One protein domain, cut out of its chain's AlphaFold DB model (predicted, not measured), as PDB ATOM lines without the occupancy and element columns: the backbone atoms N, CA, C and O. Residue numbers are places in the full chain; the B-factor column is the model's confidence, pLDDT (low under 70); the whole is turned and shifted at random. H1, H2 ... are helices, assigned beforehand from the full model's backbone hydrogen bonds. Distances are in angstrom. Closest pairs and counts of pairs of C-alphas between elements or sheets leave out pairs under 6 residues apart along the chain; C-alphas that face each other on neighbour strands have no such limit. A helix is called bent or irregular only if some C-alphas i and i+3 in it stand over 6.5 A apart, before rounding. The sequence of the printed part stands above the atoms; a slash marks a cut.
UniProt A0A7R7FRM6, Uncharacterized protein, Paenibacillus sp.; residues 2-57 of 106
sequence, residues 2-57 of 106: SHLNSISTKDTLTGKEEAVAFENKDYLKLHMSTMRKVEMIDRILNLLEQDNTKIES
ATOM      1  N   SER A   2      36.197  -6.607 -15.791       44.72
ATOM      2  CA  SER A   2      36.032  -8.058 -16.074       44.72
ATOM      3  C   SER A   2      35.237  -8.836 -15.008       44.72
ATOM      4  O   SER A   2      34.387  -9.653 -15.346       44.72
ATOM      5  N   HIS A   3      35.449  -8.532 -13.721       49.22
ATOM      6  CA  HIS A   3      34.724  -9.166 -12.609       49.22
ATOM      7  C   HIS A   3      33.255  -8.708 -12.505       49.22
ATOM      8  O   HIS A   3      32.389  -9.471 -12.089       49.22
ATOM      9  N   LEU A   4      32.958  -7.473 -12.921       51.91
ATOM     10  CA  LEU A   4      31.627  -6.856 -12.803       51.91
ATOM     11  C   LEU A   4      30.659  -7.353 -13.878       51.91
ATOM     12  O   LEU A   4      29.476  -7.537 -13.612       51.91
ATOM     13  N   ASN A   5      31.191  -7.639 -15.069       54.91
ATOM     14  CA  ASN A   5      30.425  -8.156 -16.200       54.91
ATOM     15  C   ASN A   5      30.585  -9.672 -16.384       54.91
ATOM     16  O   ASN A   5      30.201 -10.192 -17.428       54.91
ATOM     17  N   SER A   6      31.172 -10.368 -15.399       58.59
ATOM     18  CA  SER A   6      31.490 -11.810 -15.398       58.59
ATOM     19  C   SER A   6      32.142 -12.311 -16.694       58.59
ATOM     20  O   SER A   6      31.932 -13.448 -17.117       58.59
ATOM     21  N   ILE A   7      32.953 -11.463 -17.331       59.78
ATOM     22  CA  ILE A   7      33.758 -11.844 -18.488       59.78
ATOM     23  C   ILE A   7      34.904 -12.691 -17.932       59.78
ATOM     24  O   ILE A   7      35.898 -12.168 -17.425       59.78
ATOM     25  N   SER A   8      34.705 -14.009 -17.920       58.44
ATOM     26  CA  SER A   8      35.701 -14.956 -17.422       58.44
ATOM     27  C   SER A   8      36.851 -15.066 -18.430       58.44
ATOM     28  O   SER A   8      36.634 -15.336 -19.610       58.44
ATOM     29  N   THR A   9      38.076 -14.852 -17.956       62.22
ATOM     30  CA  THR A   9      39.333 -14.999 -18.712       62.22
ATOM     31  C   THR A   9      39.919 -16.406 -18.576       62.22
ATOM     32  O   THR A   9      41.078 -16.640 -18.914       62.22
ATOM     33  N   LYS A  10      39.153 -17.349 -18.012       57.53
ATOM     34  CA  LYS A  10      39.568 -18.745 -17.910       57.53
ATOM     35  C   LYS A  10      39.743 -19.256 -19.346       57.53
ATOM     36  O   LYS A  10      38.809 -19.160 -20.134       57.53
ATOM     37  N   ASP A  11      40.957 -19.687 -19.677       60.72
ATOM     38  CA  ASP A  11      41.358 -20.269 -20.969       60.72
ATOM     39  C   ASP A  11      41.684 -19.295 -22.124       60.72
ATOM     40  O   ASP A  11      41.958 -19.743 -23.236       60.72
ATOM     41  N   THR A  12      41.746 -17.977 -21.890       68.06
ATOM     42  CA  THR A  12      42.361 -17.060 -22.874       68.06
ATOM     43  C   THR A  12      43.882 -17.130 -22.797       68.06
ATOM     44  O   THR A  12      44.452 -16.809 -21.755       68.06
ATOM     45  N   LEU A  13      44.532 -17.490 -23.905       78.31
ATOM     46  CA  LEU A  13      45.985 -17.410 -24.045       78.31
ATOM     47  C   LEU A  13      46.390 -16.003 -24.500       78.31
ATOM     48  O   LEU A  13      45.748 -15.385 -25.354       78.31
ATOM     49  N   THR A  14      47.483 -15.495 -23.944       78.81
ATOM     50  CA  THR A  14      48.132 -14.279 -24.443       78.81
ATOM     51  C   THR A  14      48.859 -14.563 -25.759       78.81
ATOM     52  O   THR A  14      49.227 -15.700 -26.042       78.81
ATOM     53  N   GLY A  15      49.140 -13.535 -26.568       80.38
ATOM     54  CA  GLY A  15      49.799 -13.734 -27.872       80.38
ATOM     55  C   GLY A  15      51.159 -14.446 -27.792       80.38
ATOM     56  O   GLY A  15      51.524 -15.181 -28.705       80.38
ATOM     57  N   LYS A  16      51.887 -14.293 -26.676       84.81
ATOM     58  CA  LYS A  16      53.126 -15.046 -26.423       84.81
ATOM     59  C   LYS A  16      52.849 -16.528 -26.162       84.81
ATOM     60  O   LYS A  16      53.555 -17.383 -26.679       84.81
ATOM     61  N   GLU A  17      51.818 -16.832 -25.382       84.00
ATOM     62  CA  GLU A  17      51.432 -18.209 -25.059       84.00
ATOM     63  C   GLU A  17      50.809 -18.928 -26.264       84.00
ATOM     64  O   GLU A  17      51.029 -20.123 -26.431       84.00
ATOM     65  N   GLU A  18      50.098 -18.215 -27.140       81.81
ATOM     66  CA  GLU A  18      49.590 -18.768 -28.404       81.81
ATOM     67  C   GLU A  18      50.718 -19.122 -29.372       81.81
ATOM     68  O   GLU A  18      50.666 -20.183 -29.990       81.81
ATOM     69  N   ALA A  19      51.756 -18.284 -29.464       85.56
ATOM     70  CA  ALA A  19      52.937 -18.580 -30.275       85.56
ATOM     71  C   ALA A  19      53.662 -19.840 -29.772       85.56
ATOM     72  O   ALA A  19      53.957 -20.740 -30.552       85.56
ATOM     73  N   VAL A  20      53.850 -19.956 -28.454       88.44
ATOM     74  CA  VAL A  20      54.457 -21.142 -27.828       88.44
ATOM     75  C   VAL A  20      53.575 -22.386 -27.997       88.44
ATOM     76  O   VAL A  20      54.081 -23.468 -28.284       88.44
ATOM     77  N   ALA A  21      52.251 -22.265 -27.862       85.81
ATOM     78  CA  ALA A  21      51.324 -23.371 -28.110       85.81
ATOM     79  C   ALA A  21      51.332 -23.811 -29.583       85.81
ATOM     80  O   ALA A  21      51.181 -24.997 -29.870       85.81
ATOM     81  N   PHE A  22      51.545 -22.879 -30.513       87.19
ATOM     82  CA  PHE A  22      51.667 -23.171 -31.938       87.19
ATOM     83  C   PHE A  22      52.967 -23.917 -32.256       87.19
ATOM     84  O   PHE A  22      52.926 -24.942 -32.936       87.19
ATOM     85  N   GLU A  23      54.098 -23.466 -31.706       91.12
ATOM     86  CA  GLU A  23      55.393 -24.154 -31.822       91.12
ATOM     87  C   GLU A  23      55.343 -25.569 -31.228       91.12
ATOM     88  O   GLU A  23      55.817 -26.526 -31.843       91.12
ATOM     89  N   ASN A  24      54.679 -25.719 -30.079       90.50
ATOM     90  CA  ASN A  24      54.484 -27.002 -29.404       90.50
ATOM     91  C   ASN A  24      53.374 -27.874 -30.023       90.50
ATOM     92  O   ASN A  24      53.134 -28.976 -29.535       90.50
ATOM     93  N   LYS A  25      52.714 -27.420 -31.102       89.88
ATOM     94  CA  LYS A  25      51.610 -28.120 -31.796       89.88
ATOM     95  C   LYS A  25      50.399 -28.442 -30.901       89.88
ATOM     96  O   LYS A  25      49.626 -29.357 -31.188       89.88
ATOM     97  N   ASP A  26      50.183 -27.651 -29.853       87.81
ATOM     98  CA  ASP A  26      49.059 -27.755 -28.917       87.81
ATOM     99  C   ASP A  26      47.782 -27.109 -29.502       87.81
ATOM    100  O   ASP A  26      47.217 -26.146 -28.974       87.81
ATOM    101  N   TYR A  27      47.287 -27.650 -30.620       87.94
ATOM    102  CA  TYR A  27      46.156 -27.073 -31.361       87.94
ATOM    103  C   TYR A  27      44.842 -27.045 -30.573       87.94
ATOM    104  O   TYR A  27      44.028 -26.144 -30.768       87.94
ATOM    105  N   LEU A  28      44.640 -27.990 -29.650       87.88
ATOM    106  CA  LEU A  28      43.459 -28.009 -28.783       87.88
ATOM    107  C   LEU A  28      43.396 -26.742 -27.915       87.88
ATOM    108  O   LEU A  28      42.342 -26.125 -27.792       87.88
ATOM    109  N   LYS A  29      44.537 -26.308 -27.362       85.12
ATOM    110  CA  LYS A  29      44.616 -25.090 -26.545       85.12
ATOM    111  C   LYS A  29      44.394 -23.832 -27.386       85.12
ATOM    112  O   LYS A  29      43.666 -22.940 -26.960       85.12
ATOM    113  N   LEU A  30      44.953 -23.785 -28.596       86.31
ATOM    114  CA  LEU A  30      44.716 -22.701 -29.561       86.31
ATOM    115  C   LEU A  30      43.237 -22.583 -29.950       86.31
ATOM    116  O   LEU A  30      42.689 -21.481 -29.982       86.31
ATOM    117  N   HIS A  31      42.573 -23.712 -30.205       88.75
ATOM    118  CA  HIS A  31      41.151 -23.735 -30.530       88.75
ATOM    119  C   HIS A  31      40.297 -23.208 -29.370       88.75
ATOM    120  O   HIS A  31      39.463 -22.326 -29.575       88.75
ATOM    121  N   MET A  32      40.561 -23.677 -28.146       86.00
ATOM    122  CA  MET A  32      39.859 -23.208 -26.947       86.00
ATOM    123  C   MET A  32      40.068 -21.706 -26.707       86.00
ATOM    124  O   MET A  32      39.095 -20.992 -26.473       86.00
ATOM    125  N   SER A  33      41.299 -21.204 -26.863       85.25
ATOM    126  CA  SER A  33      41.603 -19.765 -26.778       85.25
ATOM    127  C   SER A  33      40.836 -18.954 -27.826       85.25
ATOM    128  O   SER A  33      40.268 -17.904 -27.526       85.25
ATOM    129  N   THR A  34      40.756 -19.464 -29.059       88.12
ATOM    130  CA  THR A  34      40.031 -18.798 -30.150       88.12
ATOM    131  C   THR A  34      38.534 -18.713 -29.858       88.12
ATOM    132  O   THR A  34      37.960 -17.630 -29.952       88.12
ATOM    133  N   MET A  35      37.904 -19.820 -29.441       86.94
ATOM    134  CA  MET A  35      36.489 -19.811 -29.051       86.94
ATOM    135  C   MET A  35      36.232 -18.845 -27.892       86.94
ATOM    136  O   MET A  35      35.260 -18.092 -27.920       86.94
ATOM    137  N   ARG A  36      37.142 -18.792 -26.913       84.12
ATOM    138  CA  ARG A  36      37.020 -17.887 -25.768       84.12
ATOM    139  C   ARG A  36      37.081 -16.412 -26.169       84.12
ATOM    140  O   ARG A  36      36.339 -15.600 -25.619       84.12
ATOM    141  N   LYS A  37      37.917 -16.055 -27.150       87.69
ATOM    142  CA  LYS A  37      37.976 -14.694 -27.713       87.69
ATOM    143  C   LYS A  37      36.688 -14.318 -28.447       87.69
ATOM    144  O   LYS A  37      36.218 -13.194 -28.290       87.69
ATOM    145  N   VAL A  38      36.096 -15.243 -29.205       89.25
ATOM    146  CA  VAL A  38      34.803 -15.017 -29.878       89.25
ATOM    147  C   VAL A  38      33.689 -14.803 -28.852       89.25
ATOM    148  O   VAL A  38      32.940 -13.838 -28.960       89.25
ATOM    149  N   GLU A  39      33.632 -15.631 -27.808       86.25
ATOM    150  CA  GLU A  39      32.652 -15.494 -26.722       86.25
ATOM    151  C   GLU A  39      32.799 -14.159 -25.968       86.25
ATOM    152  O   GLU A  39      31.807 -13.540 -25.587       86.25
ATOM    153  N   MET A  40      34.030 -13.664 -25.778       83.44
ATOM    154  CA  MET A  40      34.258 -12.326 -25.220       83.44
ATOM    155  C   MET A  40      33.663 -11.221 -26.097       83.44
ATOM    156  O   MET A  40      33.047 -10.301 -25.562       83.44
ATOM    157  N   ILE A  41      33.843 -11.304 -27.417       86.12
ATOM    158  CA  ILE A  41      33.305 -10.319 -28.363       86.12
ATOM    159  C   ILE A  41      31.775 -10.352 -28.350       86.12
ATOM    160  O   ILE A  41      31.153  -9.302 -28.210       86.12
ATOM    161  N   ASP A  42      31.177 -11.542 -28.423       85.19
ATOM    162  CA  ASP A  42      29.723 -11.726 -28.352       85.19
ATOM    163  C   ASP A  42      29.143 -11.138 -27.059       85.19
ATOM    164  O   ASP A  42      28.152 -10.411 -27.059       85.19
ATOM    165  N   ARG A  43      29.820 -11.352 -25.930       80.75
ATOM    166  CA  ARG A  43      29.399 -10.778 -24.654       80.75
ATOM    167  C   ARG A  43      29.510  -9.255 -24.615       80.75
ATOM    168  O   ARG A  43      28.651  -8.612 -24.020       80.75
ATOM    169  N   ILE A  44      30.542  -8.673 -25.224       81.50
ATOM    170  CA  ILE A  44      30.675  -7.214 -25.349       81.50
ATOM    171  C   ILE A  44      29.548  -6.652 -26.221       81.50
ATOM    172  O   ILE A  44      28.941  -5.656 -25.840       81.50
ATOM    173  N   LEU A  45      29.234  -7.304 -27.343       81.75
ATOM    174  CA  LEU A  45      28.132  -6.911 -28.226       81.75
ATOM    175  C   LEU A  45      26.789  -6.948 -27.495       81.75
ATOM    176  O   LEU A  45      26.081  -5.948 -27.481       81.75
ATOM    177  N   ASN A  46      26.495  -8.038 -26.785       78.56
ATOM    178  CA  ASN A  46      25.283  -8.149 -25.973       78.56
ATOM    179  C   ASN A  46      25.192  -7.054 -24.891       78.56
ATOM    180  O   ASN A  46      24.106  -6.553 -24.606       78.56
ATOM    181  N   LEU A  47      26.317  -6.654 -24.286       74.56
ATOM    182  CA  LEU A  47      26.346  -5.557 -23.307       74.56
ATOM    183  C   LEU A  47      26.093  -4.184 -23.944       74.56
ATOM    184  O   LEU A  47      25.475  -3.338 -23.298       74.56
ATOM    185  N   LEU A  48      26.560  -3.972 -25.178       74.62
ATOM    186  CA  LEU A  48      26.298  -2.756 -25.951       74.62
ATOM    187  C   LEU A  48      24.836  -2.687 -26.406       74.62
ATOM    188  O   LEU A  48      24.230  -1.627 -26.322       74.62
ATOM    189  N   GLU A  49      24.258  -3.804 -26.850       71.69
ATOM    190  CA  GLU A  49      22.857  -3.860 -27.287       71.69
ATOM    191  C   GLU A  49      21.865  -3.715 -26.130       71.69
ATOM    192  O   GLU A  49      20.800  -3.125 -26.296       71.69
ATOM    193  N   GLN A  50      22.190  -4.250 -24.950       65.19
ATOM    194  CA  GLN A  50      21.282  -4.230 -23.801       65.19
ATOM    195  C   GLN A  50      21.399  -2.962 -22.936       65.19
ATOM    196  O   GLN A  50      20.710  -2.893 -21.917       65.19
ATOM    197  N   ASP A  51      22.283  -2.009 -23.275       56.34
ATOM    198  CA  ASP A  51      22.632  -0.808 -22.477       56.34
ATOM    199  C   ASP A  51      22.936  -1.100 -20.984       56.34
ATOM    200  O   ASP A  51      23.023  -0.214 -20.135       56.34
ATOM    201  N   ASN A  52      23.143  -2.372 -20.633       54.47
ATOM    202  CA  ASN A  52      23.175  -2.880 -19.262       54.47
ATOM    203  C   ASN A  52      24.607  -3.123 -18.786       54.47
ATOM    204  O   ASN A  52      24.912  -4.079 -18.065       54.47
ATOM    205  N   THR A  53      25.512  -2.232 -19.185       56.50
ATOM    206  CA  THR A  53      26.890  -2.301 -18.714       56.50
ATOM    207  C   THR A  53      26.893  -1.991 -17.218       56.50
ATOM    208  O   THR A  53      26.662  -0.857 -16.800       56.50
ATOM    209  N   LYS A  54      27.160  -3.000 -16.379       50.78
ATOM    210  CA  LYS A  54      27.369  -2.799 -14.940       50.78
ATOM    211  C   LYS A  54      28.731  -2.146 -14.739       50.78
ATOM    212  O   LYS A  54      29.748  -2.811 -14.537       50.78
ATOM    213  N   ILE A  55      28.756  -0.825 -14.854       54.25
ATOM    214  CA  ILE A  55      29.931  -0.011 -14.576       54.25
ATOM    215  C   ILE A  55      29.894   0.316 -13.081       54.25
ATOM    216  O   ILE A  55      28.942   0.931 -12.600       54.25
ATOM    217  N   GLU A  56      30.926  -0.070 -12.329       52.47
ATOM    218  CA  GLU A  56      31.206   0.602 -11.057       52.47
ATOM    219  C   GLU A  56      31.721   2.007 -11.367       52.47
ATOM    220  O   GLU A  56      32.920   2.264 -11.361       52.47
ATOM    221  N   SER A  57      30.808   2.917 -11.695       47.31
ATOM    222  CA  SER A  57      31.121   4.336 -11.778       47.31
ATOM    223  C   SER A  57      30.543   5.043 -10.566       47.31
ATOM    224  O   SER A  57      29.366   4.915 -10.215       47.31
TER     225      SER A  57
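Overview. This is residues 2 to 57 of the 106 residues of an uncharacterized protein of Paenibacillus sp. (UniProt A0A7R7FRM6). Picture an uneven helical hairpin: one long straight helix, H2, makes most of the length, and the short helix H1 folds back beside its first turns. A stretch with no named element, residues 2 to 14, runs alongside H2 before H1 begins, and residues 50 to 57 turn away from the far end of H2. The printed part has 56 residues with two named helices, H1 then H2, and no named strand; its class is all helix. The whole is loose, with a radius of gyration of the C-alphas of 14.0 A, and its outline is a rod spanning 42 by 19 by 13 A.

Arrangement. Start at Ser 2 and pass residues 2 to 14 to reach H1, residues 15 to 23; a tight link of 3 residues then leads to H2, residues 27 to 49. H1 and H2 touch, with 5 pairs of C-alphas within 8 A. Look at the closest C-alphas, those of Glu 18 and Leu 30, 6.4 A apart. H2 touches H1 with residues 27 to 30 alone. The two helices run opposite ways at a shallow tilt of 31 degrees and form a helical hairpin. In H1 and H2 every O i to N i+4 pair is within hydrogen-bond range.

Along the chain. Find C-alpha 15 at (49.799, -13.734, -27.872); from there H1 runs 12.5 A to C-alpha 23. Next find C-alpha 27 at (46.156, -27.073, -31.361), where H2 begins; it runs 33.1 A to C-alpha 49 at (22.857, -3.860, -27.287). Neither helix is bent.

Size, cuts and confidence. The two C-alphas farthest apart are those of Lys 25 and Ser 57, 43.3 A. The printed part has no cut. The mean pLDDT of the printed part is 74.7; look for values under 70 at residues 2 to 12 and 50 to 57, where the model's confidence is low.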